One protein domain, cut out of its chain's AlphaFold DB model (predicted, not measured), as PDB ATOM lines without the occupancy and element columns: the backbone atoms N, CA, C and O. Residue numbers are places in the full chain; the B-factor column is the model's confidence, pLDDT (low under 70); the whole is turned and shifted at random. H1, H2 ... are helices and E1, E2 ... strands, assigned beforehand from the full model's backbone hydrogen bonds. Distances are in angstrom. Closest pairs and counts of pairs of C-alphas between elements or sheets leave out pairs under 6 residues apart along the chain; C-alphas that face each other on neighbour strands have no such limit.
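This is residues 14 to 100 of the 100 residues of the protein "Peptidoglycan-binding protein" of Pricia sp (UniProt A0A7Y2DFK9). A long helix, H3, stands like a post at one end of a loose body, and the hairpin of E2 and E3, with H1 and H2 near it, makes the other end. Between these ends, near the middle, the short strands E1 and E4 pair side by side. The printed part has 87 residues with three named helices and four named strands, in the order E1 E2 E3 H1 H2 E4 H3, class mixed, helices and strands; each of the two sheets, E1 - E4 and E2 - E3, is antiparallel. The whole is loose, with a radius of gyration of the C-alphas of 15.2 A and spans of 41 by 29 by 21 A.

E1, residues 19 to 21, and E4, residues 73 to 75, are antiparallel neighbours at 157 degrees, with N 20 and O 74 within hydrogen-bond range at 2.9 A. Residues 61 to 62 also pair antiparallel with residues 74 to 75 of E4. E1 runs on into E2, residues 24 to 26, at 50 degrees across a break of 2 residues. E2 and E3, residues 30 to 32, form an antiparallel hairpin, with N 32 and O 24 2.8 A apart. The closest C-alphas of E2 and H2, residues 45 to 55, are those of Tyr 26 and Pro 46, 6.8 A apart. H1, residues 34 to 37, is close to H2 but not clearly touching, with the C-alphas of Leu 37 and Val 47 closest at 8.0 A. H3, residues 82 to 98, is apart from H1 and H2. In H2 and H3 every O i to N i+4 pair is within hydrogen-bond range; H1 is too short for such a pair, and its one O i to N i+3 pair is not within range.

E1 begins at C-alpha 19 (-36.137, -30.240, 40.718). H2 measures 14.9 A from first to last C-alpha. H3 measures 24.5 A and ends at C-alpha 98 (-39.682, -11.367, 49.703).

The C-alphas of Ser 42 and Leu 98, the two farthest apart, are 44.4 A apart. The printed part has no cut. The link from H2 to E4, residues 56 to 72, is long. Residues 94 to 100, of which 94 to 98 belong to H3, stand free; pLDDT is under 70 at residues 98 to 100.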
ATOM      1  N   HIS A  14     -33.088 -27.574  40.665       92.88
ATOM      2  CA  HIS A  14     -33.449 -27.164  42.030       92.88
ATOM      3  C   HIS A  14     -33.366 -25.649  42.235       92.88
ATOM      4  O   HIS A  14     -34.205 -25.074  42.924       92.88
ATOM      5  N   LEU A  15     -32.376 -24.980  41.630       91.19
ATOM      6  CA  LEU A  15     -32.197 -23.530  41.774       91.19
ATOM      7  C   LEU A  15     -33.333 -22.736  41.120       91.19
ATOM      8  O   LEU A  15     -33.598 -21.602  41.518       91.19
ATOM      9  N   ALA A  16     -33.991 -23.334  40.127       93.69
ATOM     10  CA  ALA A  16     -35.133 -22.766  39.432       93.69
ATOM     11  C   ALA A  16     -36.484 -23.217  40.017       93.69
ATOM     12  O   ALA A  16     -37.506 -22.698  39.584       93.69
ATOM     13  N   GLY A  17     -36.508 -24.124  41.004       92.44
ATOM     14  CA  GLY A  17     -37.743 -24.669  41.588       92.44
ATOM     15  C   GLY A  17     -38.373 -25.816  40.788       92.44
ATOM     16  O   GLY A  17     -39.527 -26.153  41.022       92.44
ATOM     17  N   HIS A  18     -37.625 -26.406  39.855       95.75
ATOM     18  CA  HIS A  18     -38.085 -27.445  38.923       95.75
ATOM     19  C   HIS A  18     -37.400 -28.804  39.159       95.75
ATOM     20  O   HIS A  18     -37.424 -29.679  38.305       95.75
ATOM     21  N   GLY A  19     -36.747 -28.977  40.311       95.56
ATOM     22  CA  GLY A  19     -36.137 -30.240  40.718       95.56
ATOM     23  C   GLY A  19     -36.520 -30.586  42.150       95.56
ATOM     24  O   GLY A  19     -36.496 -29.712  43.024       95.56
ATOM     25  N   ILE A  20     -36.842 -31.853  42.390       96.31
ATOM     26  CA  ILE A  20     -37.108 -32.403  43.722       96.31
ATOM     27  C   ILE A  20     -36.221 -33.617  43.979       96.31
ATOM     28  O   ILE A  20     -35.942 -34.389  43.065       96.31
ATOM     29  N   ASP A  21     -35.828 -33.790  45.240       97.31
ATOM     30  CA  ASP A  21     -35.166 -35.002  45.715       97.31
ATOM     31  C   ASP A  21     -36.122 -35.764  46.623       97.31
ATOM     32  O   ASP A  21     -36.726 -35.186  47.534       97.31
ATOM     33  N   ILE A  22     -36.258 -37.065  46.385       96.94
ATOM     34  CA  ILE A  22     -37.232 -37.902  47.078       96.94
ATOM     35  C   ILE A  22     -36.601 -39.124  47.746       96.94
ATOM     36  O   ILE A  22     -35.615 -39.703  47.292       96.94
ATOM     37  N   ASN A  23     -37.258 -39.565  48.815       97.06
ATOM     38  CA  ASN A  23     -37.236 -40.951  49.263       97.06
ATOM     39  C   ASN A  23     -38.673 -41.481  49.186       97.06
ATOM     40  O   ASN A  23     -39.617 -40.711  49.357       97.06
ATOM     41  N   VAL A  24     -38.845 -42.784  48.970       97.12
ATOM     42  CA  VAL A  24     -40.177 -43.401  48.892       97.12
ATOM     43  C   VAL A  24     -40.430 -44.221  50.148       97.12
ATOM     44  O   VAL A  24     -39.675 -45.145  50.447       97.12
ATOM     45  N   ILE A  25     -41.500 -43.898  50.872       97.44
ATOM     46  CA  ILE A  25     -42.037 -44.757  51.932       97.44
ATOM     47  C   ILE A  25     -43.140 -45.620  51.319       97.44
ATOM     48  O   ILE A  25     -43.997 -45.103  50.604       97.44
ATOM     49  N   TYR A  26     -43.120 -46.928  51.568       95.25
ATOM     50  CA  TYR A  26     -44.086 -47.870  51.001       95.25
ATOM     51  C   TYR A  26     -44.445 -48.983  51.996       95.25
ATOM     52  O   TYR A  26     -43.732 -49.222  52.972       95.25
ATOM     53  N   GLY A  27     -45.569 -49.666  51.755       91.88
ATOM     54  CA  GLY A  27     -46.038 -50.759  52.612       91.88
ATOM     55  C   GLY A  27     -46.179 -50.337  54.081       91.88
ATOM     56  O   GLY A  27     -46.771 -49.303  54.385       91.88
ATOM     57  N   ASN A  28     -45.602 -51.127  54.988       92.62
ATOM     58  CA  ASN A  28     -45.613 -50.880  56.433       92.62
ATOM     59  C   ASN A  28     -44.420 -50.010  56.875       92.62
ATOM     60  O   ASN A  28     -43.581 -50.459  57.654       92.62
ATOM     61  N   ASN A  29     -44.347 -48.767  56.384       93.94
ATOM     62  CA  ASN A  29     -43.251 -47.817  56.650       93.94
ATOM     63  C   ASN A  29     -41.860 -48.299  56.199       93.94
ATOM     64  O   ASN A  29     -40.839 -47.908  56.773       93.94
ATOM     65  N   GLU A  30     -41.794 -49.132  55.163       96.25
ATOM     66  CA  GLU A  30     -40.514 -49.456  54.544       96.25
ATOM     67  C   GLU A  30     -39.972 -48.237  53.797       96.25
ATOM     68  O   GLU A  30     -40.728 -47.445  53.232       96.25
ATOM     69  N   TRP A  31     -38.650 -48.081  53.800       96.25
ATOM     70  CA  TRP A  31     -37.978 -46.891  53.291       96.25
ATOM     71  C   TRP A  31     -37.089 -47.243  52.097       96.25
ATOM     72  O   TRP A  31     -36.096 -47.959  52.230       96.25
ATOM     73  N   ALA A  32     -37.376 -46.654  50.938       97.75
ATOM     74  CA  ALA A  32     -36.508 -46.671  49.767       97.75
ATOM     75  C   ALA A  32     -35.772 -45.332  49.621       97.75
ATOM     76  O   ALA A  32     -36.330 -44.334  49.167       97.75
ATOM     77  N   ASN A  33     -34.504 -45.323  50.035       97.56
ATOM     78  CA  ASN A  33     -33.590 -44.193  49.861       97.56
ATOM     79  C   ASN A  33     -32.730 -44.362  48.604       97.56
ATOM     80  O   ASN A  33     -32.856 -45.361  47.896       97.56
ATOM     81  N   SER A  34     -31.793 -43.444  48.366       96.94
ATOM     82  CA  SER A  34     -30.846 -43.503  47.240       96.94
ATOM     83  C   SER A  34     -30.179 -44.876  47.034       96.94
ATOM     84  O   SER A  34     -29.974 -45.291  45.892       96.94
ATOM     85  N   TRP A  35     -29.882 -45.626  48.108       97.06
ATOM     86  CA  TRP A  35     -29.288 -46.968  48.027       97.06
ATOM     87  C   TRP A  35     -30.239 -48.020  47.464       97.06
ATOM     88  O   TRP A  35     -29.788 -48.968  46.816       97.06
ATOM     89  N   VAL A  36     -31.535 -47.873  47.731       97.94
ATOM     90  CA  VAL A  36     -32.584 -48.726  47.170       97.94
ATOM     91  C   VAL A  36     -32.911 -48.268  45.756       97.94
ATOM     92  O   VAL A  36     -32.849 -49.084  44.846       97.94
ATOM     93  N   LEU A  37     -33.177 -46.973  45.553       98.25
ATOM     94  CA  LEU A  37     -33.622 -46.419  44.270       98.25
ATOM     95  C   LEU A  37     -32.627 -46.694  43.132       98.25
ATOM     96  O   LEU A  37     -33.043 -47.076  42.041       98.25
ATOM     97  N   ARG A  38     -31.311 -46.643  43.391       97.56
ATOM     98  CA  ARG A  38     -30.291 -46.965  42.372       97.56
ATOM     99  C   ARG A  38     -30.321 -48.405  41.847       97.56
ATOM    100  O   ARG A  38     -29.581 -48.724  40.924       97.56
ATOM    101  N   LYS A  39     -31.063 -49.311  42.495       98.00
ATOM    102  CA  LYS A  39     -31.148 -50.724  42.098       98.00
ATOM    103  C   LYS A  39     -32.234 -50.971  41.055       98.00
ATOM    104  O   LYS A  39     -32.452 -52.129  40.713       98.00
ATOM    105  N   TYR A  40     -32.937 -49.936  40.585       97.75
ATOM    106  CA  TYR A  40     -33.960 -50.070  39.549       97.75
ATOM    107  C   TYR A  40     -33.434 -50.877  38.343       97.75
ATOM    108  O   TYR A  40     -32.286 -50.680  37.945       97.75
ATOM    109  N   PRO A  41     -34.226 -51.810  37.773       97.62
ATOM    110  CA  PRO A  41     -35.613 -52.156  38.123       97.62
ATOM    111  C   PRO A  41     -35.755 -53.148  39.298       97.62
ATOM    112  O   PRO A  41     -36.872 -53.472  39.706       97.62
ATOM    113  N   SER A  42     -34.648 -53.616  39.878       98.19
ATOM    114  CA  SER A  42     -34.588 -54.570  41.000       98.19
ATOM    115  C   SER A  42     -34.852 -53.907  42.362       98.19
ATOM    116  O   SER A  42     -34.069 -54.026  43.306       98.19
ATOM    117  N   VAL A  43     -35.975 -53.197  42.459       97.88
ATOM    118  CA  VAL A  43     -36.505 -52.560  43.676       97.88
ATOM    119  C   VAL A  43     -37.850 -53.198  44.064       97.88
ATOM    120  O   VAL A  43     -38.430 -53.926  43.248       97.88
ATOM    121  N   PRO A  44     -38.363 -52.959  45.287       98.00
ATOM    122  CA  PRO A  44     -39.696 -53.404  45.691       98.00
ATOM    123  C   PRO A  44     -40.768 -52.977  44.686       98.00
ATOM    124  O   PRO A  44     -40.689 -51.899  44.101       98.00
ATOM    125  N   GLU A  45     -41.774 -53.823  44.477       97.94
ATOM    126  CA  GLU A  45     -42.762 -53.644  43.407       97.94
ATOM    127  C   GLU A  45     -43.523 -52.301  43.465       97.94
ATOM    128  O   GLU A  45     -43.549 -51.625  42.433       97.94
ATOM    129  N   PRO A  46     -43.984 -51.807  44.635       97.69
ATOM    130  CA  PRO A  46     -44.591 -50.476  44.728       97.69
ATOM    131  C   PRO A  46     -43.639 -49.341  44.320       97.69
ATOM    132  O   PRO A  46     -44.030 -48.420  43.604       97.69
ATOM    133  N   VAL A  47     -42.367 -49.427  44.724       98.25
ATOM    134  CA  VAL A  47     -41.331 -48.441  44.374       98.25
ATOM    135  C   VAL A  47     -41.040 -48.488  42.877       98.25
ATOM    136  O   VAL A  47     -40.914 -47.446  42.238       98.25
ATOM    137  N   ARG A  48     -40.976 -49.690  42.291       98.44
ATOM    138  CA  ARG A  48     -40.772 -49.870  40.850       98.44
ATOM    139  C   ARG A  48     -41.910 -49.244  40.053       98.44
ATOM    140  O   ARG A  48     -41.629 -48.603  39.048       98.44
ATOM    141  N   HIS A  49     -43.159 -49.431  40.474       98.31
ATOM    142  CA  HIS A  49     -44.320 -48.842  39.803       98.31
ATOM    143  C   HIS A  49     -44.315 -47.318  39.875       98.31
ATOM    144  O   HIS A  49     -44.512 -46.677  38.848       98.31
ATOM    145  N   PHE A  50     -44.000 -46.748  41.040       98.12
ATOM    146  CA  PHE A  50     -43.841 -45.303  41.182       98.12
ATOM    147  C   PHE A  50     -42.724 -44.748  40.279       98.12
ATOM    148  O   PHE A  50     -42.943 -43.808  39.520       98.12
ATOM    149  N   LEU A  51     -41.530 -45.352  40.302       98.44
ATOM    150  CA  LEU A  51     -40.429 -44.904  39.442       98.44
ATOM    151  C   LEU A  51     -40.782 -45.065  37.963       98.44
ATOM    152  O   LEU A  51     -40.512 -44.173  37.168       98.44
ATOM    153  N   LYS A  52     -41.446 -46.166  37.596       98.50
ATOM    154  CA  LYS A  52     -41.910 -46.390  36.227       98.50
ATOM    155  C   LYS A  52     -42.925 -45.335  35.782       98.50
ATOM    156  O   LYS A  52     -42.809 -44.879  34.658       98.50
ATOM    157  N   SER A  53     -43.858 -44.905  36.636       98.50
ATOM    158  CA  SER A  53     -44.786 -43.829  36.261       98.50
ATOM    159  C   SER A  53     -44.084 -42.492  36.033       98.50
ATOM    160  O   SER A  53     -44.537 -41.734  35.193       98.50
ATOM    161  N   VAL A  54     -42.978 -42.216  36.737       98.38
ATOM    162  CA  VAL A  54     -42.156 -41.021  36.474       98.38
ATOM    163  C   VAL A  54     -41.364 -41.179  35.173       98.38
ATOM    164  O   VAL A  54     -41.271 -40.234  34.405       98.38
ATOM    165  N   ILE A  55     -40.795 -42.361  34.918       98.19
ATOM    166  CA  ILE A  55     -40.024 -42.655  33.696       98.19
ATOM    167  C   ILE A  55     -40.907 -42.619  32.439       98.19
ATOM    168  O   ILE A  55     -40.448 -42.191  31.385       98.19
ATOM    169  N   ASP A  56     -42.144 -43.107  32.537       98.38
ATOM    170  CA  ASP A  56     -43.086 -43.177  31.415       98.38
ATOM    171  C   ASP A  56     -43.815 -41.839  31.162       98.38
ATOM    172  O   ASP A  56     -44.527 -41.713  30.164       98.38
ATOM    173  N   ASP A  57     -43.675 -40.858  32.059       98.38
ATOM    174  CA  ASP A  57     -44.267 -39.531  31.899       98.38
ATOM    175  C   ASP A  57     -43.493 -38.726  30.832       98.38
ATOM    176  O   ASP A  57     -42.261 -38.714  30.845       98.38
ATOM    177  N   PRO A  58     -44.179 -38.071  29.875       97.00
ATOM    178  CA  PRO A  58     -43.515 -37.376  28.772       97.00
ATOM    179  C   PRO A  58     -42.786 -36.091  29.191       97.00
ATOM    180  O   PRO A  58     -41.899 -35.642  28.460       97.00
ATOM    181  N   ASP A  59     -43.167 -35.500  30.323       97.38
ATOM    182  CA  ASP A  59     -42.678 -34.203  30.781       97.38
ATOM    183  C   ASP A  59     -41.680 -34.339  31.936       97.38
ATOM    184  O   ASP A  59     -40.941 -33.397  32.216       97.38
ATOM    185  N   LEU A  60     -41.621 -35.502  32.591       98.06
ATOM    186  CA  LEU A  60     -40.717 -35.753  33.709       98.06
ATOM    187  C   LEU A  60     -39.504 -36.594  33.319       98.06
ATOM    188  O   LEU A  60     -39.468 -37.346  32.347       98.06
ATOM    189  N   ARG A  61     -38.472 -36.482  34.149       98.00
ATOM    190  CA  ARG A  61     -37.306 -37.351  34.131       98.00
ATOM    191  C   ARG A  61     -36.967 -37.785  35.536       98.00
ATOM    192  O   ARG A  61     -37.012 -36.995  36.476       98.00
ATOM    193  N   TRP A  62     -36.516 -39.022  35.652       98.44
ATOM    194  CA  TRP A  62     -35.911 -39.528  36.872       98.44
ATOM    195  C   TRP A  62     -34.387 -39.574  36.728       98.44
ATOM    196  O   TRP A  62     -33.856 -40.128  35.763       98.44
ATOM    197  N   GLY A  63     -33.672 -39.021  37.706       97.38
ATOM    198  CA  GLY A  63     -32.216 -38.898  37.676       97.38
ATOM    199  C   GLY A  63     -31.462 -40.226  37.722       97.38
ATOM    200  O   GLY A  63     -30.279 -40.274  37.383       97.38
ATOM    201  N   GLY A  64     -32.135 -41.329  38.057       97.06
ATOM    202  CA  GLY A  64     -31.560 -42.669  37.959       97.06
ATOM    203  C   GLY A  64     -31.128 -43.059  36.539       97.06
ATOM    204  O   GLY A  64     -30.129 -43.764  36.406       97.06
ATOM    205  N   GLU A  65     -31.803 -42.532  35.507       96.81
ATOM    206  CA  GLU A  65     -31.507 -42.759  34.077       96.81
ATOM    207  C   GLU A  65     -30.418 -41.815  33.526       96.81
ATOM    208  O   GLU A  65     -30.023 -41.899  32.360       96.81
ATOM    209  N   PHE A  66     -29.916 -40.872  34.332       95.00
ATOM    210  CA  PHE A  66     -28.894 -39.932  33.879       95.00
ATOM    211  C   PHE A  66     -27.530 -40.616  33.741       95.00
ATOM    212  O   PHE A  66     -27.178 -41.516  34.501       95.00
ATOM    213  N   ARG A  67     -26.693 -40.110  32.821       92.88
ATOM    214  CA  ARG A  67     -25.307 -40.592  32.631       92.88
ATOM    215  C   ARG A  67     -24.516 -40.606  33.945       92.88
ATOM    216  O   ARG A  67     -23.763 -41.540  34.201       92.88
ATOM    217  N   ASN A  68     -24.685 -39.556  34.745       91.31
ATOM    218  CA  ASN A  68     -24.241 -39.510  36.131       91.31
ATOM    219  C   ASN A  68     -25.489 -39.714  36.989       91.31
ATOM    220  O   ASN A  68     -26.243 -38.765  37.188       91.31
ATOM    221  N   SER A  69     -25.722 -40.956  37.403       94.50
ATOM    222  CA  SER A  69     -26.961 -41.351  38.070       94.50
ATOM    223  C   SER A  69     -27.177 -40.566  39.367       94.50
ATOM    224  O   SER A  69     -26.297 -40.538  40.233       94.50
ATOM    225  N   ASP A  70     -28.358 -39.964  39.493       95.75
ATOM    226  CA  ASP A  70     -28.855 -39.293  40.692       95.75
ATOM    227  C   ASP A  70     -30.239 -39.866  41.059       95.75
ATOM    228  O   ASP A  70     -31.281 -39.347  40.659       95.75
ATOM    229  N   PRO A  71     -30.282 -41.010  41.756       97.56
ATOM    230  CA  PRO A  71     -31.484 -41.833  41.872       97.56
ATOM    231  C   PRO A  71     -32.574 -41.231  42.771       97.56
ATOM    232  O   PRO A  71     -33.664 -41.796  42.842       97.56
ATOM    233  N   VAL A  72     -32.297 -40.135  43.479       97.69
ATOM    234  CA  VAL A  72     -33.302 -39.412  44.278       97.69
ATOM    235  C   VAL A  72     -33.953 -38.276  43.496       97.69
ATOM    236  O   VAL A  72     -35.011 -37.810  43.905       97.69
ATOM    237  N   HIS A  73     -33.347 -37.858  42.388       98.12
ATOM    238  CA  HIS A  73     -33.723 -36.657  41.664       98.12
ATOM    239  C   HIS A  73     -34.878 -36.901  40.689       98.12
ATOM    240  O   HIS A  73     -34.891 -37.896  39.958       98.12
ATOM    241  N   ILE A  74     -35.821 -35.964  40.634       98.31
ATOM    242  CA  ILE A  74     -36.845 -35.856  39.590       98.31
ATOM    243  C   ILE A  74     -36.900 -34.399  39.123       98.31
ATOM    244  O   ILE A  74     -36.925 -33.486  39.952       98.31
ATOM    245  N   ASP A  75     -36.950 -34.186  37.810       97.88
ATOM    246  CA  ASP A  75     -37.157 -32.868  37.199       97.88
ATOM    247  C   ASP A  75     -37.981 -32.951  35.908       97.88
ATOM    248  O   ASP A  75     -38.354 -34.036  35.469       97.88
ATOM    249  N   ASP A  76     -38.248 -31.795  35.303       97.50
ATOM    250  CA  ASP A  76     -38.970 -31.632  34.035       97.50
ATOM    251  C   ASP A  76     -38.063 -31.211  32.859       97.50
ATOM    252  O   ASP A  76     -38.513 -30.697  31.835       97.50
ATOM    253  N   HIS A  77     -36.746 -31.375  33.006       96.00
ATOM    254  CA  HIS A  77     -35.755 -30.967  32.009       96.00
ATOM    255  C   HIS A  77     -35.733 -29.463  31.661       96.00
ATOM    256  O   HIS A  77     -35.217 -29.103  30.597       96.00
ATOM    257  N   LEU A  78     -36.203 -28.568  32.543       96.81
ATOM    258  CA  LEU A  78     -36.187 -27.113  32.312       96.81
ATOM    259  C   LEU A  78     -34.828 -26.587  31.811       96.81
ATOM    260  O   LEU A  78     -34.770 -25.790  30.877       96.81
ATOM    261  N   ASN A  79     -33.723 -27.054  32.397       94.38
ATOM    262  CA  ASN A  79     -32.360 -26.649  32.036       94.38
ATOM    263  C   ASN A  79     -31.909 -27.002  30.606       94.38
ATOM    264  O   ASN A  79     -30.803 -26.618  30.222       94.38
ATOM    265  N   LYS A  80     -32.728 -27.696  29.806       94.69
ATOM    266  CA  LYS A  80     -32.500 -27.839  28.361       94.69
ATOM    267  C   LYS A  80     -32.582 -26.499  27.635       94.69
ATOM    268  O   LYS A  80     -31.869 -26.297  26.655       94.69
ATOM    269  N   ASP A  81     -33.447 -25.609  28.115       95.62
ATOM    270  CA  ASP A  81     -33.593 -24.247  27.621       95.62
ATOM    271  C   ASP A  81     -33.023 -23.276  28.660       95.62
ATOM    272  O   ASP A  81     -33.616 -23.005  29.707       95.62
ATOM    273  N   MET A  82     -31.824 -22.766  28.378       93.00
ATOM    274  CA  MET A  82     -31.104 -21.896  29.307       93.00
ATOM    275  C   MET A  82     -31.796 -20.546  29.508       93.00
ATOM    276  O   MET A  82     -31.680 -19.966  30.589       93.00
ATOM    277  N   ASP A  83     -32.526 -20.047  28.511       95.25
ATOM    278  CA  ASP A  83     -33.215 -18.764  28.615       95.25
ATOM    279  C   ASP A  83     -34.433 -18.895  29.528       95.25
ATOM    280  O   ASP A  83     -34.613 -18.087  30.448       95.25
ATOM    281  N   VAL A  84     -35.221 -19.957  29.347       95.81
ATOM    282  CA  VAL A  84     -36.366 -20.251  30.221       95.81
ATOM    283  C   VAL A  84     -35.890 -20.580  31.640       95.81
ATOM    284  O   VAL A  84     -36.455 -20.071  32.616       95.81
ATOM    285  N   TRP A  85     -34.805 -21.349  31.781       96.50
ATOM    286  CA  TRP A  85     -34.207 -21.640  33.084       96.50
ATOM    287  C   TRP A  85     -33.763 -20.362  33.806       96.50
ATOM    288  O   TRP A  85     -34.100 -20.171  34.975       96.50
ATOM    289  N   ASN A  86     -33.075 -19.446  33.115       94.12
ATOM    290  CA  ASN A  86     -32.618 -18.183  33.701       94.12
ATOM    291  C   ASN A  86     -33.791 -17.322  34.184       94.12
ATOM    292  O   ASN A  86     -33.726 -16.740  35.270       94.12
ATOM    293  N   GLN A  87     -34.881 -17.261  33.415       94.69
ATOM    294  CA  GLN A  87     -36.088 -16.536  33.817       94.69
ATOM    295  C   GLN A  87     -36.689 -17.113  35.105       94.69
ATOM    296  O   GLN A  87     -37.001 -16.362  36.035       94.69
ATOM    297  N   ARG A  88     -36.803 -18.446  35.196       94.19
ATOM    298  CA  ARG A  88     -37.326 -19.135  36.386       94.19
ATOM    299  C   ARG A  88     -36.407 -18.998  37.591       94.19
ATOM    300  O   ARG A  88     -36.884 -18.676  38.678       94.19
ATOM    301  N   TYR A  89     -35.099 -19.140  37.397       93.06
ATOM    302  CA  TYR A  89     -34.097 -18.911  38.434       93.06
ATOM    303  C   TYR A  89     -34.240 -17.514  39.052       93.06
ATOM    304  O   TYR A  89     -34.369 -17.391  40.270       93.06
ATOM    305  N   GLN A  90     -34.294 -16.463  38.228       93.00
ATOM    306  CA  GLN A  90     -34.448 -15.082  38.702       93.00
ATOM    307  C   GLN A  90     -35.767 -14.870  39.453       93.00
ATOM    308  O   GLN A  90     -35.783 -14.201  40.489       93.00
ATOM    309  N   ALA A  91     -36.869 -15.452  38.966       92.00
ATOM    310  CA  ALA A  91     -38.154 -15.403  39.657       92.00
ATOM    311  C   ALA A  91     -38.072 -16.055  41.050       92.00
ATOM    312  O   ALA A  91     -38.514 -15.454  42.031       92.00
ATOM    313  N   MET A  92     -37.432 -17.225  41.155       89.00
ATOM    314  CA  MET A  92     -37.231 -17.916  42.430       89.00
ATOM    315  C   MET A  92     -36.350 -17.128  43.400       89.00
ATOM    316  O   MET A  92     -36.707 -16.999  44.570       89.00
ATOM    317  N   GLN A  93     -35.236 -16.551  42.935       85.94
ATOM    318  CA  GLN A  93     -34.358 -15.763  43.810       85.94
ATOM    319  C   GLN A  93     -35.075 -14.532  44.384       85.94
ATOM    320  O   GLN A  93     -34.899 -14.214  45.558       85.94
ATOM    321  N   ARG A  94     -35.927 -13.866  43.591       87.50
ATOM    322  CA  ARG A  94     -36.747 -12.741  44.072       87.50
ATOM    323  C   ARG A  94     -37.803 -13.187  45.078       87.50
ATOM    324  O   ARG A  94     -37.972 -12.530  46.097       87.50
ATOM    325  N   ALA A  95     -38.495 -14.297  44.820       82.00
ATOM    326  CA  ALA A  95     -39.508 -14.821  45.734       82.00
ATOM    327  C   ALA A  95     -38.919 -15.154  47.117       82.00
ATOM    328  O   ALA A  95     -39.508 -14.795  48.133       82.00
ATOM    329  N   VAL A  96     -37.726 -15.760  47.163       77.12
ATOM    330  CA  VAL A  96     -37.017 -16.047  48.424       77.12
ATOM    331  C   VAL A  96     -36.667 -14.765  49.187       77.12
ATOM    332  O   VAL A  96     -36.747 -14.746  50.410       77.12
ATOM    333  N   GLN A  97     -36.307 -13.684  48.494       72.12
ATOM    334  CA  GLN A  97     -35.998 -12.401  49.137       72.12
ATOM    335  C   GLN A  97     -37.229 -11.711  49.741       72.12
ATOM    336  O   GLN A  97     -37.073 -10.953  50.686       72.12
ATOM    337  N   LEU A  98     -38.430 -11.963  49.212       66.38
ATOM    338  CA  LEU A  98     -39.682 -11.367  49.703       66.38
ATOM    339  C   LEU A  98     -40.315 -12.135  50.874       66.38
ATOM    340  O   LEU A  98     -41.215 -11.610  51.523       66.38
ATOM    341  N   GLY A  99     -39.901 -13.383  51.099       57.28
ATOM    342  CA  GLY A  99     -40.392 -14.232  52.190       57.28
ATOM    343  C   GLY A  99     -39.541 -14.198  53.463       57.28
ATOM    344  O   GLY A  99     -39.885 -14.893  54.417       57.28
ATOM    345  N   ASN A 100     -38.446 -13.430  53.462       49.62
ATOM    346  CA  ASN A 100     -37.562 -13.180  54.606       49.62
ATOM    347  C   ASN A 100     -37.712 -11.736  55.093       49.62
ATOM    348  O   ASN A 100     -37.365 -11.491  56.269       49.62
TER     349      ASN A 100